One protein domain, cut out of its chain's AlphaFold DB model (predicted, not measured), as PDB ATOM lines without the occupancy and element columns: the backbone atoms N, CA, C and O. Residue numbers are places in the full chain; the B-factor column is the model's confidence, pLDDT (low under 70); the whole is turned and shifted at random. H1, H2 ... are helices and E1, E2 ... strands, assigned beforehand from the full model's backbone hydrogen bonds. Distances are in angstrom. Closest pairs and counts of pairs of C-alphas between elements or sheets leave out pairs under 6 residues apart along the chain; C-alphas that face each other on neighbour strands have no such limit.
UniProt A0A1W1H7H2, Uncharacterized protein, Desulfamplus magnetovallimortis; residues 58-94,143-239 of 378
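Overview. This is residues 58 to 94 and 143 to 239 of the 378 residues of an uncharacterized protein of Desulfamplus magnetovallimortis (UniProt A0A1W1H7H2). A strongly twisted, curving sheet of six strands is covered on one face by two long helices, H4 and H6, which run opposite ways side by side and reach past the sheet to one end of the domain. H5 sits near that end and H7 packs on H6, while residues 58 to 66 of H1 stick out free. The printed part has 134 residues, with seven named helices and six named strands in the order H1 E1 E2 E3 H2 E4 H3 H4 H5 H6 E5 E6 H7. The sheet's order is E1 E2 E3 E6 E5 E4, antiparallel throughout, and the class is mixed, helices and strands. The whole is compact, with a radius of gyration of the C-alphas of 16.2 A and spans of 48 by 40 by 22 A.

Along the chain. H1, residues 58 to 69, begins with C-alpha 58 at (113.440, 149.086, 205.804) and is 16.0 A long. E1, residues 72 to 75, E2, residues 78 to 81, and E3, residues 86 to 93 and 22.1 A long, follow. After the cut come H2, residues 143 to 146, E4, residues 148 to 151, and H3, residues 154 to 157. H4, residues 162 to 181, begins with C-alpha 162 at (93.842, 143.852, 167.926) and is 28.1 A long. H5 is residues 184 to 189, and H6, residues 194 to 210, is 24.5 A long. E5, residues 214 to 218, is 13.0 A long, and E6, residues 221 to 229, is 26.4 A long. H7, residues 233 to 238, ends with C-alpha 238 at (123.692, 141.429, 168.046).

Arrangement. E1, E2 and E3 form a meander, each strand the antiparallel neighbour of the one before. N 73 and O 80 are 2.9 A apart between E1 and E2, and N 88 and O 79 are 2.8 A apart between E2 and E3. E3 and E6 are antiparallel at 156 degrees, with N 91 and O 224 at 2.8 A. E5 and E6 form a hairpin, with N 225 and O 214 at 2.8 A. E5 and the edge strand E4 have N 150 and O 215 at 3.0 A. H4 and H6 on the same face make two layers, helices on one face of a sheet. H4 lies over E2, E3 and E6 at a height over the sheet of 8.8 A; its closest C-alphas to E3 are Ala 168 and Ile 91, 6.5 A apart. H6 lies over E6 at a height over the sheet of 11.1 A, with the C-alphas of Ala 208 and Ala 228 the closest at 5.1 A. H4 and H6 touch at a steep tilt of 42 degrees, closest at the C-alphas of Arg 169 and Ala 205, 5.1 A. H7 touches residues 197 to 204 of H6, closest at the C-alphas of Phe 234 and Glu 200, 6.6 A. H5 is close to H7 but not clearly touching, with the C-alphas of Val 187 and Leu 238 at 7.5 A. H2 only grazes the sheet; H1, H3, H5 and H7 are not on it. Every O i to N i+4 pair is within hydrogen-bond range in H4, H5, H6 and H7, 6 of 8 are in H1, and H2 and H3 are too short for such a pair.

Size, cuts and confidence. The two C-alphas farthest apart, those of Lys 58 and Gly 191, are 50.5 A apart. Residues 95 to 142 are not printed, and C-alphas 94 and 143 are 17.4 A apart across this cut, in the link from E3 to H2. The links that are printed whole are tight. The mean pLDDT of the printed part is 77.1, and 37 residues are under 70, among them residues 58 to 68, 143 to 149 and 182 to 194.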
ATOM      1  N   LYS A  58     112.327 149.585 206.634       37.84
ATOM      2  CA  LYS A  58     113.440 149.086 205.804       37.84
ATOM      3  C   LYS A  58     112.984 148.577 204.438       37.84
ATOM      4  O   LYS A  58     113.708 148.779 203.475       37.84
ATOM      5  N   SER A  59     111.819 147.939 204.352       37.53
ATOM      6  CA  SER A  59     111.249 147.457 203.091       37.53
ATOM      7  C   SER A  59     110.823 148.610 202.180       37.53
ATOM      8  O   SER A  59     111.101 148.570 200.987       37.53
ATOM      9  N   VAL A  60     110.198 149.650 202.736       35.69
ATOM     10  CA  VAL A  60     109.788 150.855 201.998       35.69
ATOM     11  C   VAL A  60     111.017 151.666 201.569       35.69
ATOM     12  O   VAL A  60     111.150 151.976 200.390       35.69
ATOM     13  N   TYR A  61     111.982 151.895 202.471       38.19
ATOM     14  CA  TYR A  61     113.258 152.549 202.139       38.19
ATOM     15  C   TYR A  61     114.087 151.750 201.119       38.19
ATOM     16  O   TYR A  61     114.772 152.348 200.294       38.19
ATOM     17  N   ALA A  62     114.049 150.413 201.153       34.66
ATOM     18  CA  ALA A  62     114.722 149.577 200.160       34.66
ATOM     19  C   ALA A  62     114.031 149.642 198.790       34.66
ATOM     20  O   ALA A  62     114.727 149.752 197.789       34.66
ATOM     21  N   MET A  63     112.693 149.632 198.734       33.06
ATOM     22  CA  MET A  63     111.951 149.763 197.470       33.06
ATOM     23  C   MET A  63     112.140 151.140 196.815       33.06
ATOM     24  O   MET A  63     112.284 151.217 195.596       33.06
ATOM     25  N   GLU A  64     112.182 152.217 197.602       37.84
ATOM     26  CA  GLU A  64     112.355 153.585 197.092       37.84
ATOM     27  C   GLU A  64     113.811 153.866 196.650       37.84
ATOM     28  O   GLU A  64     114.049 154.535 195.640       37.84
ATOM     29  N   ASN A  65     114.803 153.268 197.324       47.25
ATOM     30  CA  ASN A  65     116.201 153.306 196.876       47.25
ATOM     31  C   ASN A  65     116.470 152.426 195.639       47.25
ATOM     32  O   ASN A  65     117.322 152.777 194.824       47.25
ATOM     33  N   ASP A  66     115.756 151.307 195.465       53.78
ATOM     34  CA  ASP A  66     115.976 150.394 194.330       53.78
ATOM     35  C   ASP A  66     115.614 151.071 192.994       53.78
ATOM     36  O   ASP A  66     116.391 151.038 192.041       53.78
ATOM     37  N   LEU A  67     114.493 151.801 192.935       59.88
ATOM     38  CA  LEU A  67     114.087 152.528 191.722       59.88
ATOM     39  C   LEU A  67     114.977 153.742 191.412       59.88
ATOM     40  O   LEU A  67     115.205 154.050 190.245       59.88
ATOM     41  N   THR A  68     115.510 154.426 192.430       68.50
ATOM     42  CA  THR A  68     116.399 155.587 192.227       68.50
ATOM     43  C   THR A  68     117.818 155.191 191.818       68.50
ATOM     44  O   THR A  68     118.520 155.986 191.187       68.50
ATOM     45  N   ALA A  69     118.240 153.962 192.132       83.25
ATOM     46  CA  ALA A  69     119.511 153.406 191.685       83.25
ATOM     47  C   ALA A  69     119.461 152.847 190.257       83.25
ATOM     48  O   ALA A  69     120.492 152.822 189.580       83.25
ATOM     49  N   GLN A  70     118.291 152.413 189.785       89.50
ATOM     50  CA  GLN A  70     118.133 151.815 188.462       89.50
ATOM     51  C   GLN A  70     118.308 152.831 187.327       89.50
ATOM     52  O   GLN A  70     117.798 153.945 187.375       89.50
ATOM     53  N   CYS A  71     119.012 152.415 186.277       91.62
ATOM     54  CA  CYS A  71     119.233 153.190 185.065       91.62
ATOM     55  C   CYS A  71     118.052 153.013 184.104       91.62
ATOM     56  O   CYS A  71     117.944 151.987 183.429       91.62
ATOM     57  N   ILE A  72     117.181 154.015 184.038       91.75
ATOM     58  CA  ILE A  72     115.939 153.987 183.259       91.75
ATOM     59  C   ILE A  72     115.964 155.128 182.248       91.75
ATOM     60  O   ILE A  72     116.070 156.290 182.631       91.75
ATOM     61  N   GLU A  73     115.846 154.796 180.968       89.50
ATOM     62  CA  GLU A  73     115.851 155.759 179.870       89.50
ATOM     63  C   GLU A  73     114.545 155.678 179.084       89.50
ATOM     64  O   GLU A  73     114.070 154.594 178.738       89.50
ATOM     65  N   GLU A  74     113.970 156.843 178.808       89.38
ATOM     66  CA  GLU A  74     112.818 156.984 177.929       89.38
ATOM     67  C   GLU A  74     113.297 157.095 176.480       89.38
ATOM     68  O   GLU A  74     114.168 157.902 176.151       89.38
ATOM     69  N   LEU A  75     112.726 156.261 175.621       88.12
ATOM     70  CA  LEU A  75     112.994 156.209 174.194       88.12
ATOM     71  C   LEU A  75     111.696 156.460 173.425       88.12
ATOM     72  O   LEU A  75     110.587 156.332 173.945       88.12
ATOM     73  N   GLU A  76     111.825 156.779 172.141       85.12
ATOM     74  CA  GLU A  76     110.662 156.843 171.266       85.12
ATOM     75  C   GLU A  76     109.950 155.479 171.251       85.12
ATOM     76  O   GLU A  76     110.538 154.452 170.911       85.12
ATOM     77  N   GLY A  77     108.684 155.467 171.674       82.38
ATOM     78  CA  GLY A  77     107.850 154.266 171.740       82.38
ATOM     79  C   GLY A  77     107.793 153.571 173.108       82.38
ATOM     80  O   GLY A  77     106.870 152.785 173.322       82.38
ATOM     81  N   GLY A  78     108.682 153.867 174.065       89.56
ATOM     82  CA  GLY A  78     108.632 153.240 175.393       89.56
ATOM     83  C   GLY A  78     109.845 153.503 176.282       89.56
ATOM     84  O   GLY A  78     110.647 154.391 176.032       89.56
ATOM     85  N   ILE A  79     109.992 152.706 177.337       91.06
ATOM     86  CA  ILE A  79     111.085 152.830 178.309       91.06
ATOM     87  C   ILE A  79     112.000 151.613 178.213       91.06
ATOM     88  O   ILE A  79     111.514 150.486 178.105       91.06
ATOM     89  N   ILE A  80     113.305 151.813 178.373       92.50
ATOM     90  CA  ILE A  80     114.261 150.746 178.679       92.50
ATOM     91  C   ILE A  80     114.803 150.909 180.104       92.50
ATOM     92  O   ILE A  80     115.274 151.973 180.506       92.50
ATOM     93  N   ASN A  81     114.769 149.826 180.878       94.25
ATOM     94  CA  ASN A  81     115.515 149.717 182.124       94.25
ATOM     95  C   ASN A  81     116.838 148.995 181.848       94.25
ATOM     96  O   ASN A  81     116.885 147.771 181.775       94.25
ATOM     97  N   TRP A  82     117.924 149.752 181.712       93.81
ATOM     98  CA  TRP A  82     119.268 149.239 181.435       93.81
ATOM     99  C   TRP A  82     119.889 148.466 182.602       93.81
ATOM    100  O   TRP A  82     120.875 147.750 182.419       93.81
ATOM    101  N   THR A  83     119.330 148.589 183.808       93.38
ATOM    102  CA  THR A  83     119.744 147.756 184.938       93.38
ATOM    103  C   THR A  83     119.238 146.324 184.778       93.38
ATOM    104  O   THR A  83     119.965 145.368 185.044       93.38
ATOM    105  N   THR A  84     117.987 146.168 184.340       92.06
ATOM    106  CA  THR A  84     117.316 144.860 184.253       92.06
ATOM    107  C   THR A  84     117.250 144.291 182.840       92.06
ATOM    108  O   THR A  84     117.006 143.101 182.698       92.06
ATOM    109  N   GLY A  85     117.491 145.103 181.809       92.00
ATOM    110  CA  GLY A  85     117.328 144.735 180.401       92.00
ATOM    111  C   GLY A  85     115.873 144.712 179.920       92.00
ATOM    112  O   GLY A  85     115.604 144.219 178.827       92.00
ATOM    113  N   VAL A  86     114.929 145.227 180.712       92.44
ATOM    114  CA  VAL A  86     113.496 145.158 180.398       92.44
ATOM    115  C   VAL A  86     113.050 146.410 179.649       92.44
ATOM    116  O   VAL A  86     113.092 147.519 180.187       92.44
ATOM    117  N   VAL A  87     112.554 146.220 178.430       93.25
ATOM    118  CA  VAL A  87     111.780 147.205 177.672       93.25
ATOM    119  C   VAL A  87     110.333 147.158 178.130       93.25
ATOM    120  O   VAL A  87     109.741 146.086 178.251       93.25
ATOM    121  N   THR A  88     109.752 148.327 178.365       91.50
ATOM    122  CA  THR A  88     108.364 148.473 178.787       91.50
ATOM    123  C   THR A  88     107.632 149.456 177.884       91.50
ATOM    124  O   THR A  88     108.083 150.580 177.680       91.50
ATOM    125  N   VAL A  89     106.481 149.034 177.365       90.25
ATOM    126  CA  VAL A  89     105.612 149.847 176.511       90.25
ATOM    127  C   VAL A  89     104.227 149.907 177.133       90.25
ATOM    128  O   VAL A  89     103.647 148.873 177.464       90.25
ATOM    129  N   ALA A  90     103.688 151.117 177.261       88.56
ATOM    130  CA  ALA A  90     102.322 151.351 177.705       88.56
ATOM    131  C   ALA A  90     101.417 151.674 176.510       88.56
ATOM    132  O   ALA A  90     101.807 152.454 175.642       88.56
ATOM    133  N   ILE A  91     100.209 151.116 176.479       87.88
ATOM    134  CA  ILE A  91      99.155 151.420 175.509       87.88
ATOM    135  C   ILE A  91      97.920 151.893 176.281       87.88
ATOM    136  O   ILE A  91      97.376 151.109 177.061       87.88
ATOM    137  N   PRO A  92      97.463 153.143 176.102       83.12
ATOM    138  CA  PRO A  92      96.234 153.598 176.736       83.12
ATOM    139  C   PRO A  92      95.038 152.829 176.165       83.12
ATOM    140  O   PRO A  92      94.942 152.606 174.956       83.12
ATOM    141  N   LEU A  93      94.127 152.413 177.041       77.56
ATOM    142  CA  LEU A  93      92.818 151.914 176.651       77.56
ATOM    143  C   LEU A  93      91.867 153.102 176.741       77.56
ATOM    144  O   LEU A  93      91.454 153.476 177.834       77.56
ATOM    145  N   ASN A  94      91.540 153.718 175.606       64.50
ATOM    146  CA  ASN A  94      90.493 154.738 175.593       64.50
ATOM    147  C   ASN A  94      89.203 154.109 176.142       64.50
ATOM    148  O   ASN A  94      88.784 153.052 175.666       64.50
ATOM    149  N   SER A 143     104.530 158.566 187.026       42.62
ATOM    150  CA  SER A 143     103.135 158.093 187.092       42.62
ATOM    151  C   SER A 143     103.026 156.596 186.771       42.62
ATOM    152  O   SER A 143     102.200 155.879 187.337       42.62
ATOM    153  N   PHE A 144     103.946 156.099 185.939       47.09
ATOM    154  CA  PHE A 144     104.038 154.701 185.535       47.09
ATOM    155  C   PHE A 144     104.379 153.743 186.688       47.09
ATOM    156  O   PHE A 144     103.830 152.643 186.763       47.09
ATOM    157  N   PHE A 145     105.267 154.151 187.604       47.84
ATOM    158  CA  PHE A 145     105.664 153.326 188.755       47.84
ATOM    159  C   PHE A 145     104.740 153.477 189.978       47.84
ATOM    160  O   PHE A 145     104.833 152.666 190.898       47.84
ATOM    161  N   GLY A 146     103.848 154.477 189.991       42.59
ATOM    162  CA  GLY A 146     102.901 154.726 191.088       42.59
ATOM    163  C   GLY A 146     101.532 154.042 190.947       42.59
ATOM    164  O   GLY A 146     100.784 153.976 191.920       42.59
ATOM    165  N   GLY A 147     101.188 153.542 189.755       54.56
ATOM    166  CA  GLY A 147      99.904 152.887 189.477       54.56
ATOM    167  C   GLY A 147      99.824 151.439 189.976       54.56
ATOM    168  O   GLY A 147     100.822 150.720 190.043       54.56
ATOM    169  N   THR A 148      98.614 150.968 190.296       58.22
ATOM    170  CA  THR A 148      98.395 149.546 190.616       58.22
ATOM    171  C   THR A 148      98.507 148.708 189.344       58.22
ATOM    172  O   THR A 148      97.795 148.950 188.369       58.22
ATOM    173  N   LEU A 149      99.417 147.731 189.358       68.38
ATOM    174  CA  LEU A 149      99.626 146.788 188.263       68.38
ATOM    175  C   LEU A 149      98.922 145.469 188.559       68.38
ATOM    176  O   LEU A 149      99.342 144.729 189.450       68.38
ATOM    177  N   GLU A 150      97.925 145.132 187.752       72.62
ATOM    178  CA  GLU A 150      97.219 143.858 187.858       72.62
ATOM    179  C   GLU A 150      97.633 142.922 186.710       72.62
ATOM    180  O   GLU A 150      97.612 143.321 185.537       72.62
ATOM    181  N   PRO A 151      98.067 141.681 187.008       72.62
ATOM    182  CA  PRO A 151      98.318 140.695 185.970       72.62
ATOM    183  C   PRO A 151      96.993 140.282 185.323       72.62
ATOM    184  O   PRO A 151      96.051 139.925 186.025       72.62
ATOM    185  N   LEU A 152      96.932 140.296 183.991       74.06
ATOM    186  CA  LEU A 152      95.759 139.801 183.274       74.06
ATOM    187  C   LEU A 152      95.747 138.271 183.253       74.06
ATOM    188  O   LEU A 152      96.781 137.623 183.070       74.06
ATOM    189  N   SER A 153      94.559 137.690 183.398       72.38
ATOM    190  CA  SER A 153      94.346 136.267 183.146       72.38
ATOM    191  C   SER A 153      94.407 135.953 181.646       72.38
ATOM    192  O   SER A 153      94.156 136.810 180.799       72.38
ATOM    193  N   VAL A 154      94.655 134.684 181.301       69.69
ATOM    194  CA  VAL A 154      94.664 134.206 179.900       69.69
ATOM    195  C   VAL A 154      93.364 134.563 179.162       69.69
ATOM    196  O   VAL A 154      93.388 134.942 178.001       69.69
ATOM    197  N   ARG A 155      92.219 134.537 179.856       69.25
ATOM    198  CA  ARG A 155      90.905 134.876 179.276       69.25
ATOM    199  C   ARG A 155      90.702 136.370 179.034       69.25
ATOM    200  O   ARG A 155      89.808 136.748 178.283       69.25
ATOM    201  N   GLU A 156      91.437 137.221 179.740       74.31
ATOM    202  CA  GLU A 156      91.401 138.673 179.546       74.31
ATOM    203  C   GLU A 156      92.360 139.106 178.442       74.31
ATOM    204  O   GLU A 156      92.075 140.071 177.740       74.31
ATOM    205  N   LEU A 157      93.440 138.349 178.242       71.88
ATOM    206  CA  LEU A 157      94.359 138.504 177.119       71.88
ATOM    207  C   LEU A 157      93.669 138.336 175.763       71.88
ATOM    208  O   LEU A 157      93.842 139.182 174.890       71.88
ATOM    209  N   ASP A 158      92.803 137.329 175.633       75.50
ATOM    210  CA  ASP A 158      92.011 137.086 174.416       75.50
ATOM    211  C   ASP A 158      91.011 138.215 174.097       75.50
ATOM    212  O   ASP A 158      90.467 138.286 172.997       75.50
ATOM    213  N   LYS A 159      90.735 139.097 175.066       82.94
ATOM    214  CA  LYS A 159      89.811 140.231 174.914       82.94
ATOM    215  C   LYS A 159      90.521 141.536 174.571       82.94
ATOM    216  O   LYS A 159      89.846 142.553 174.407       82.94
ATOM    217  N   ILE A 160      91.854 141.541 174.504       83.88
ATOM    218  CA  ILE A 160      92.599 142.749 174.160       83.88
ATOM    219  C   ILE A 160      92.325 143.093 172.687       83.88
ATOM    220  O   ILE A 160      92.509 142.241 171.819       83.88
ATOM    221  N   PRO A 161      91.913 144.335 172.377       85.88
ATOM    222  CA  PRO A 161      91.688 144.761 171.002       85.88
ATOM    223  C   PRO A 161      92.929 144.595 170.109       85.88
ATOM    224  O   PRO A 161      94.030 145.011 170.475       85.88
ATOM    225  N   GLU A 162      92.750 144.064 168.897       85.56
ATOM    226  CA  GLU A 162      93.842 143.852 167.926       85.56
ATOM    227  C   GLU A 162      94.610 145.138 167.581       85.56
ATOM    228  O   GLU A 162      95.822 145.115 167.371       85.56
ATOM    229  N   ASN A 163      93.940 146.295 167.573       87.25
ATOM    230  CA  ASN A 163      94.605 147.582 167.365       87.25
ATOM    231  C   ASN A 163      95.580 147.928 168.509       87.25
ATOM    232  O   ASN A 163      96.654 148.462 168.238       87.25
ATOM    233  N   ALA A 164      95.255 147.582 169.759       87.38
ATOM    234  CA  ALA A 164      96.137 147.772 170.907       87.38
ATOM    235  C   ALA A 164      97.342 146.821 170.852       87.38
ATOM    236  O   ALA A 164      98.469 147.249 171.103       87.38
ATOM    237  N   LEU A 165      97.127 145.560 170.455       88.88
ATOM    238  CA  LEU A 165      98.206 144.588 170.236       88.88
ATOM    239  C   LEU A 165      99.141 145.047 169.109       88.88
ATOM    240  O   LEU A 165     100.361 145.020 169.264       88.88
ATOM    241  N   SER A 166      98.582 145.522 167.995       89.38
ATOM    242  CA  SER A 166      99.346 146.063 166.867       89.38
ATOM    243  C   SER A 166     100.170 147.293 167.268       89.38
ATOM    244  O   SER A 166     101.371 147.350 166.994       89.38
ATOM    245  N   ALA A 167      99.565 148.235 168.002       90.00
ATOM    246  CA  ALA A 167     100.260 149.411 168.520       90.00
ATOM    247  C   ALA A 167     101.396 149.034 169.488       90.00
ATOM    248  O   ALA A 167     102.487 149.603 169.405       90.00
ATOM    249  N   ALA A 168     101.178 148.043 170.362       89.75
ATOM    250  CA  ALA A 168     102.216 147.521 171.251       89.75
ATOM    251  C   ALA A 168     103.394 146.937 170.466       89.75
ATOM    252  O   ALA A 168     104.540 147.299 170.731       89.75
ATOM    253  N   ARG A 169     103.126 146.089 169.460       91.88
ATOM    254  CA  ARG A 169     104.182 145.507 168.612       91.88
ATOM    255  C   ARG A 169     105.008 146.594 167.934       91.88
ATOM    256  O   ARG A 169     106.230 146.543 168.003       91.88
ATOM    257  N   GLN A 170     104.359 147.588 167.329       92.56
ATOM    258  CA  GLN A 170     105.051 148.684 166.640       92.56
ATOM    259  C   GLN A 170     105.948 149.489 167.585       92.56
ATOM    260  O   GLN A 170     107.106 149.737 167.259       92.56
ATOM    261  N   ARG A 171     105.453 149.838 168.776       92.69
ATOM    262  CA  ARG A 171     106.238 150.559 169.789       92.69
ATOM    263  C   ARG A 171     107.426 149.747 170.305       92.69
ATOM    264  O   ARG A 171     108.517 150.289 170.444       92.69
ATOM    265  N   ILE A 172     107.253 148.442 170.537       92.50
ATOM    266  CA  ILE A 172     108.367 147.562 170.925       92.50
ATOM    267  C   ILE A 172     109.415 147.516 169.807       92.50
ATOM    268  O   ILE A 172     110.601 147.669 170.088       92.50
ATOM    269  N   ILE A 173     108.998 147.366 168.544       91.94
ATOM    270  CA  ILE A 173     109.916 147.394 167.396       91.94
ATOM    271  C   ILE A 173     110.692 148.716 167.359       91.94
ATOM    272  O   ILE A 173     111.911 148.674 167.239       91.94
ATOM    273  N   GLN A 174     110.028 149.864 167.531       91.06
ATOM    274  CA  GLN A 174     110.679 151.182 167.562       91.06
ATOM    275  C   GLN A 174     111.759 151.271 168.647       91.06
ATOM    276  O   GLN A 174     112.885 151.682 168.359       91.06
ATOM    277  N   VAL A 175     111.457 150.821 169.868       91.75
ATOM    278  CA  VAL A 175     112.430 150.818 170.972       91.75
ATOM    279  C   VAL A 175     113.625 149.916 170.649       91.75
ATOM    280  O   VAL A 175     114.774 150.329 170.806       91.75
ATOM    281  N   PHE A 176     113.385 148.701 170.153       91.00
ATOM    282  CA  PHE A 176     114.455 147.765 169.794       91.00
ATOM    283  C   PHE A 176     115.289 148.258 168.601       91.00
ATOM    284  O   PHE A 176     116.512 148.115 168.613       91.00
ATOM    285  N   GLU A 177     114.665 148.873 167.593       87.75
ATOM    286  CA  GLU A 177     115.367 149.512 166.477       87.75
ATOM    287  C   GLU A 177     116.220 150.685 166.968       87.75
ATOM    288  O   GLU A 177     117.357 150.827 166.514       87.75
ATOM    289  N   LYS A 178     115.729 151.480 167.927       87.69
ATOM    290  CA  LYS A 178     116.497 152.572 168.530       87.69
ATOM    291  C   LYS A 178     117.719 152.046 169.283       87.69
ATOM    292  O   LYS A 178     118.832 152.486 168.991       87.69
ATOM    293  N   ILE A 179     117.535 151.046 170.148       88.31
ATOM    294  CA  ILE A 179     118.623 150.376 170.879       88.31
ATOM    295  C   ILE A 179     119.656 149.783 169.905       88.31
ATOM    296  O   ILE A 179     120.862 149.938 170.092       88.31
ATOM    297  N   ALA A 180     119.200 149.126 168.834       81.25
ATOM    298  CA  ALA A 180     120.083 148.551 167.823       81.25
ATOM    299  C   ALA A 180     120.771 149.612 166.945       81.25
ATOM    300  O   ALA A 180     121.877 149.386 166.454       81.25
ATOM    301  N   SER A 181     120.139 150.769 166.725       76.19
ATOM    302  CA  SER A 181     120.698 151.853 165.909       76.19
ATOM    303  C   SER A 181     121.965 152.441 166.518       76.19
ATOM    304  O   SER A 181     122.921 152.692 165.786       76.19
ATOM    305  N   ASP A 182     122.023 152.539 167.847       66.19
ATOM    306  CA  ASP A 182     123.198 153.020 168.577       66.19
ATOM    307  C   ASP A 182     124.385 152.030 168.467       66.19
ATOM    308  O   ASP A 182     125.529 152.373 168.752       66.19
ATOM    309  N   TYR A 183     124.134 150.814 167.966       69.06
ATOM    310  CA  TYR A 183     125.121 149.768 167.691       69.06
ATOM    311  C   TYR A 183     125.455 149.595 166.191       69.06
ATOM    312  O   TYR A 183     126.314 148.786 165.825       69.06
ATOM    313  N   ARG A 184     124.821 150.367 165.290       54.50
ATOM    314  CA  ARG A 184     124.949 150.185 163.828       54.50
ATOM    315  C   ARG A 184     126.376 150.275 163.302       54.50
ATOM    316  O   ARG A 184     126.672 149.555 162.357       54.50
ATOM    317  N   VAL A 185     127.237 151.098 163.904       56.84
ATOM    318  CA  VAL A 185     128.645 151.236 163.483       56.84
ATOM    319  C   VAL A 185     129.363 149.885 163.563       56.84
ATOM    320  O   VAL A 185     130.030 149.481 162.618       56.84
ATOM    321  N   TRP A 186     129.132 149.127 164.637       57.53
ATOM    322  CA  TRP A 186     129.730 147.808 164.820       57.53
ATOM    323  C   TRP A 186     129.067 146.745 163.923       57.53
ATOM    324  O   TRP A 186     129.748 145.939 163.293       57.53
ATOM    325  N   VAL A 187     127.736 146.775 163.791       56.44
ATOM    326  CA  VAL A 187     126.955 145.855 162.931       56.44
ATOM    327  C   VAL A 187     127.347 145.953 161.458       56.44
ATOM    328  O   VAL A 187     127.470 144.924 160.790       56.44
ATOM    329  N   SER A 188     127.561 147.174 160.950       57.56
ATOM    330  CA  SER A 188     127.995 147.391 159.566       57.56
ATOM    331  C   SER A 188     129.427 146.930 159.319       57.56
ATOM    332  O   SER A 188     129.722 146.441 158.232       57.56
ATOM    333  N   GLU A 189     130.302 147.058 160.321       58.62
ATOM    334  CA  GLU A 189     131.703 146.633 160.236       58.62
ATOM    335  C   GLU A 189     131.849 145.097 160.278       58.62
ATOM    336  O   GLU A 189     132.792 144.567 159.698       58.62
ATOM    337  N   ASN A 190     130.897 144.375 160.889       56.62
ATOM    338  CA  ASN A 190     130.989 142.923 161.132       56.62
ATOM    339  C   ASN A 190     129.979 142.068 160.335       56.62
ATOM    340  O   ASN A 190     129.767 140.896 160.640       56.62
ATOM    341  N   GLY A 191     129.360 142.625 159.285       56.91
ATOM    342  CA  GLY A 191     128.686 141.835 158.242       56.91
ATOM    343  C   GLY A 191     127.328 141.220 158.608       56.91
ATOM    344  O   GLY A 191     126.893 140.268 157.955       56.91
ATOM    345  N   TYR A 192     126.624 141.744 159.614       63.69
ATOM    346  CA  TYR A 192     125.294 141.235 159.968       63.69
ATOM    347  C   TYR A 192     124.224 141.704 158.982       63.69
ATOM    348  O   TYR A 192     124.146 142.875 158.609       63.69
ATOM    349  N   SER A 193     123.329 140.788 158.606       64.62
ATOM    350  CA  SER A 193     122.177 141.127 157.773       64.62
ATOM    351  C   SER A 193     121.165 141.944 158.573       64.62
ATOM    352  O   SER A 193     120.490 141.421 159.461       64.62
ATOM    353  N   ILE A 194     121.011 143.215 158.201       67.56
ATOM    354  CA  ILE A 194     119.985 144.130 158.730       67.56
ATOM    355  C   ILE A 194     118.585 143.489 158.672       67.56
ATOM    356  O   ILE A 194     117.773 143.686 159.574       67.56
ATOM    357  N   ASN A 195     118.316 142.668 157.650       75.12
ATOM    358  CA  ASN A 195     117.035 141.979 157.488       75.12
ATOM    359  C   ASN A 195     116.832 140.861 158.524       75.12
ATOM    360  O   ASN A 195     115.724 140.703 159.029       75.12
ATOM    361  N   MET A 196     117.886 140.111 158.871       74.25
ATOM    362  CA  MET A 196     117.801 139.083 159.920       74.25
ATOM    363  C   MET A 196     117.595 139.714 161.297       74.25
ATOM    364  O   MET A 196     116.784 139.224 162.079       74.25
ATOM    365  N   LEU A 197     118.272 140.835 161.564       79.12
ATOM    366  CA  LEU A 197     118.069 141.593 162.795       79.12
ATOM    367  C   LEU A 197     116.618 142.078 162.916       79.12
ATOM    368  O   LEU A 197     116.001 141.904 163.965       79.12
ATOM    369  N   ARG A 198     116.050 142.629 161.836       82.50
ATOM    370  CA  ARG A 198     114.645 143.054 161.818       82.50
ATOM    371  C   ARG A 198     113.684 141.895 162.088       82.50
ATOM    372  O   ARG A 198     112.789 142.049 162.912       82.50
ATOM    373  N   ALA A 199     113.898 140.735 161.466       85.88
ATOM    374  CA  ALA A 199     113.056 139.560 161.690       85.88
ATOM    375  C   ALA A 199     113.071 139.091 163.160       85.88
ATOM    376  O   ALA A 199     112.026 138.730 163.703       85.88
ATOM    377  N   GLU A 200     114.227 139.127 163.837       85.25
ATOM    378  CA  GLU A 200     114.277 138.773 165.262       85.25
ATOM    379  C   GLU A 200     113.617 139.842 166.147       85.25
ATOM    380  O   GLU A 200     112.923 139.490 167.102       85.25
ATOM    381  N   ILE A 201     113.774 141.131 165.821       88.56
ATOM    382  CA  ILE A 201     113.073 142.221 166.520       88.56
ATOM    383  C   ILE A 201     111.554 142.025 166.419       88.56
ATOM    384  O   ILE A 201     110.855 142.079 167.432       88.56
ATOM    385  N   GLU A 202     111.041 141.724 165.224       89.44
ATOM    386  CA  GLU A 202     109.620 141.433 165.000       89.44
ATOM    387  C   GLU A 202     109.153 140.211 165.801       89.44
ATOM    388  O   GLU A 202     108.119 140.264 166.475       89.44
ATOM    389  N   LYS A 203     109.939 139.126 165.802       89.19
ATOM    390  CA  LYS A 203     109.660 137.929 166.609       89.19
ATOM    391  C   LYS A 203     109.618 138.248 168.104       89.19
ATOM    392  O   LYS A 203     108.743 137.743 168.810       89.19
ATOM    393  N   LYS A 204     110.526 139.085 168.613       87.38
ATOM    394  CA  LYS A 204     110.525 139.487 170.028       87.38
ATOM    395  C   LYS A 204     109.334 140.361 170.380       87.38
ATOM    396  O   LYS A 204     108.694 140.099 171.397       87.38
ATOM    397  N   ALA A 205     108.981 141.313 169.522       86.06
ATOM    398  CA  ALA A 205     107.773 142.111 169.693       86.06
ATOM    399  C   ALA A 205     106.512 141.234 169.711       86.06
ATOM    400  O   ALA A 205     105.638 141.420 170.558       86.06
ATOM    401  N   LEU A 206     106.437 140.226 168.835       85.88
ATOM    402  CA  LEU A 206     105.338 139.262 168.824       85.88
ATOM    403  C   LEU A 206     105.275 138.454 170.129       85.88
ATOM    404  O   LEU A 206     104.213 138.357 170.741       85.88
ATOM    405  N   ASN A 207     106.410 137.922 170.587       85.94
ATOM    406  CA  ASN A 207     106.484 137.147 171.826       85.94
ATOM    407  C   ASN A 207     106.103 137.972 173.059       85.94
ATOM    408  O   ASN A 207     105.395 137.464 173.920       85.94
ATOM    409  N   ALA A 208     106.543 139.229 173.136       82.25
ATOM    410  CA  ALA A 208     106.226 140.137 174.237       82.25
ATOM    411  C   ALA A 208     104.731 140.466 174.323       82.25
ATOM    412  O   ALA A 208     104.182 140.654 175.404       82.25
ATOM    413  N   VAL A 209     104.056 140.523 173.176       82.62
ATOM    414  CA  VAL A 209     102.607 140.715 173.135       82.62
ATOM    415  C   VAL A 209     101.864 139.431 173.509       82.62
ATOM    416  O   VAL A 209     100.877 139.488 174.239       82.62
ATOM    417  N   ASN A 210     102.374 138.272 173.089       82.69
ATOM    418  CA  ASN A 210     101.775 136.972 173.400       82.69
ATOM    419  C   ASN A 210     102.029 136.505 174.847       82.69
ATOM    420  O   ASN A 210     101.252 135.714 175.374       82.69
ATOM    421  N   SER A 211     103.108 136.964 175.494       78.69
ATOM    422  CA  SER A 211     103.455 136.601 176.877       78.69
ATOM    423  C   SER A 211     102.554 137.265 177.920       78.69
ATOM    424  O   SER A 211     102.525 136.835 179.074       78.69
ATOM    425  N   GLY A 212     101.790 138.273 177.507       73.81
ATOM    426  CA  GLY A 212     100.745 138.876 178.307       73.81
ATOM    427  C   GLY A 212     100.960 140.354 178.589       73.81
ATOM    428  O   GLY A 212     102.084 140.831 178.736       73.81
ATOM    429  N   ALA A 213      99.852 141.078 178.728       81.75
ATOM    430  CA  ALA A 213      99.838 142.451 179.194       81.75
ATOM    431  C   ALA A 213      99.479 142.506 180.682       81.75
ATOM    432  O   ALA A 213      98.786 141.637 181.215       81.75
ATOM    433  N   ARG A 214      99.920 143.564 181.357       81.12
ATOM    434  CA  ARG A 214      99.401 143.944 182.675       81.12
ATOM    435  C   ARG A 214      98.506 145.151 182.523       81.12
ATOM    436  O   ARG A 214      98.843 146.059 181.765       81.12
ATOM    437  N   LYS A 215      97.398 145.183 183.250       81.06
ATOM    438  CA  LYS A 215      96.578 146.387 183.306       81.06
ATOM    439  C   LYS A 215      97.203 147.357 184.299       81.06
ATOM    440  O   LYS A 215      97.654 146.941 185.367       81.06
ATOM    441  N   PHE A 216      97.236 148.627 183.932       79.00
ATOM    442  CA  PHE A 216      97.550 149.706 184.855       79.00
ATOM    443  C   PHE A 216      96.413 150.710 184.879       79.00
ATOM    444  O   PHE A 216      95.696 150.882 183.890       79.00
ATOM    445  N   PHE A 217      96.271 151.358 186.024       73.69
ATOM    446  CA  PHE A 217      95.293 152.404 186.253       73.69
ATOM    447  C   PHE A 217      96.035 153.655 186.709       73.69
ATOM    448  O   PHE A 217      96.836 153.592 187.646       73.69
ATOM    449  N   ALA A 218      95.788 154.767 186.024       63.62
ATOM    450  CA  ALA A 218      96.340 156.075 186.347       63.62
ATOM    451  C   ALA A 218      95.187 157.081 186.343       63.62
ATOM    452  O   ALA A 218      94.600 157.353 185.298       63.62
ATOM    453  N   GLY A 219      94.821 157.584 187.526       70.06
ATOM    454  CA  GLY A 219      93.612 158.394 187.686       70.06
ATOM    455  C   GLY A 219      92.349 157.601 187.331       70.06
ATOM    456  O   GLY A 219      92.100 156.537 187.898       70.06
ATOM    457  N   ASP A 220      91.564 158.130 186.397       65.62
ATOM    458  CA  ASP A 220      90.361 157.523 185.815       65.62
ATOM    459  C   ASP A 220      90.640 156.693 184.545       65.62
ATOM    460  O   ASP A 220      89.768 155.958 184.075       65.62
ATOM    461  N   GLY A 221      91.862 156.755 184.011       69.56
ATOM    462  CA  GLY A 221      92.278 156.033 182.815       69.56
ATOM    463  C   GLY A 221      92.791 154.620 183.099       69.56
ATOM    464  O   GLY A 221      93.462 154.353 184.101       69.56
ATOM    465  N   ALA A 222      92.524 153.703 182.167       80.94
ATOM    466  CA  ALA A 222      93.127 152.375 182.139       80.94
ATOM    467  C   ALA A 222      94.081 152.237 180.949       80.94
ATOM    468  O   ALA A 222      93.870 152.808 179.881       80.94
ATOM    469  N   GLY A 223      95.108 151.413 181.102       84.50
ATOM    470  CA  GLY A 223      95.995 151.059 180.006       84.50
ATOM    471  C   GLY A 223      96.589 149.668 180.159       84.50
ATOM    472  O   GLY A 223      96.383 148.976 181.158       84.50
ATOM    473  N   LEU A 224      97.321 149.253 179.135       86.56
ATOM    474  CA  LEU A 224      98.023 147.982 179.057       86.56
ATOM    475  C   LEU A 224      99.527 148.206 179.052       86.56
ATOM    476  O   LEU A 224     100.024 149.095 178.370       86.56
ATOM    477  N   ILE A 225     100.250 147.360 179.771       88.06
ATOM    478  CA  ILE A 225     101.706 147.328 179.802       88.06
ATOM    479  C   ILE A 225     102.191 146.027 179.203       88.06
ATOM    480  O   ILE A 225     101.833 144.950 179.681       88.06
ATOM    481  N   PHE A 226     103.078 146.156 178.228       89.62
ATOM    482  CA  PHE A 226     103.814 145.060 177.624       89.62
ATOM    483  C   PHE A 226     105.282 145.157 178.024       89.62
ATOM    484  O   PHE A 226     105.838 146.255 178.115       89.62
ATOM    485  N   LYS A 227     105.902 144.003 178.276       90.94
ATOM    486  CA  LYS A 227     107.313 143.900 178.656       90.94
ATOM    487  C   LYS A 227     108.053 142.968 177.709       90.94
ATOM    488  O   LYS A 227     107.537 141.907 177.365       90.94
ATOM    489  N   ALA A 228     109.259 143.359 177.327       91.62
ATOM    490  CA  ALA A 228     110.150 142.573 176.487       91.62
ATOM    491  C   ALA A 228     111.577 142.641 177.039       91.62
ATOM    492  O   ALA A 228     112.032 143.716 177.418       91.62
ATOM    493  N   ASP A 229     112.293 141.523 177.065       91.75
ATOM    494  CA  ASP A 229     113.698 141.491 177.475       91.75
ATOM    495  C   ASP A 229     114.617 141.733 176.271       91.75
ATOM    496  O   ASP A 229     114.424 141.145 175.202       91.75
ATOM    497  N   ILE A 230     115.644 142.570 176.445       91.69
ATOM    498  CA  ILE A 230     116.723 142.722 175.451       91.69
ATOM    499  C   ILE A 230     117.707 141.542 175.504       91.69
ATOM    500  O   ILE A 230     118.466 141.316 174.569       91.69
ATOM    501  N   TYR A 231     117.723 140.782 176.595       91.31
ATOM    502  CA  TYR A 231     118.590 139.616 176.757       91.31
ATOM    503  C   TYR A 231     118.067 138.392 175.981       91.31
ATOM    504  O   TYR A 231     116.984 138.408 175.393       91.31
ATOM    505  N   GLY A 232     118.853 137.314 175.947       88.12
ATOM    506  CA  GLY A 232     118.511 136.106 175.192       88.12
ATOM    507  C   GLY A 232     118.703 136.294 173.685       88.12
ATOM    508  O   GLY A 232     119.695 136.887 173.258       88.12
ATOM    509  N   ASP A 233     117.766 135.791 172.874       84.06
ATOM    510  CA  ASP A 233     117.934 135.739 171.414       84.06
ATOM    511  C   ASP A 233     118.274 137.107 170.795       84.06
ATOM    512  O   ASP A 233     119.113 137.170 169.901       84.06
ATOM    513  N   PHE A 234     117.680 138.214 171.269       85.81
ATOM    514  CA  PHE A 234     117.959 139.542 170.700       85.81
ATOM    515  C   PHE A 234     119.442 139.905 170.822       85.81
ATOM    516  O   PHE A 234     120.089 140.227 169.822       85.81
ATOM    517  N   LEU A 235     120.013 139.771 172.024       86.50
ATOM    518  CA  LEU A 235     121.452 139.923 172.208       86.50
ATOM    519  C   LEU A 235     122.239 138.861 171.440       86.50
ATOM    520  O   LEU A 235     123.249 139.203 170.841       86.50
ATOM    521  N   GLN A 236     121.798 137.601 171.388       84.88
ATOM    522  CA  GLN A 236     122.511 136.549 170.654       84.88
ATOM    523  C   GLN A 236     122.807 136.939 169.198       84.88
ATOM    524  O   GLN A 236     123.918 136.671 168.726       84.88
ATOM    525  N   PHE A 237     121.850 137.591 168.529       80.38
ATOM    526  CA  PHE A 237     122.004 138.091 167.162       80.38
ATOM    527  C   PHE A 237     122.863 139.348 167.054       80.38
ATOM    528  O   PHE A 237     123.530 139.522 166.040       80.38
ATOM    529  N   LEU A 238     122.860 140.223 168.059       80.06
ATOM    530  CA  LEU A 238     123.692 141.429 168.046       80.06
ATOM    531  C   LEU A 238     125.144 141.154 168.457       80.06
ATOM    532  O   LEU A 238     126.047 141.884 168.056       80.06
ATOM    533  N   LEU A 239     125.378 140.124 169.266       78.38
ATOM    534  CA  LEU A 239     126.682 139.861 169.866       78.38
ATOM    535  C   LEU A 239     127.680 139.361 168.807       78.38
ATOM    536  O   LEU A 239     127.306 138.459 168.044       78.38
TER     537      LEU A 239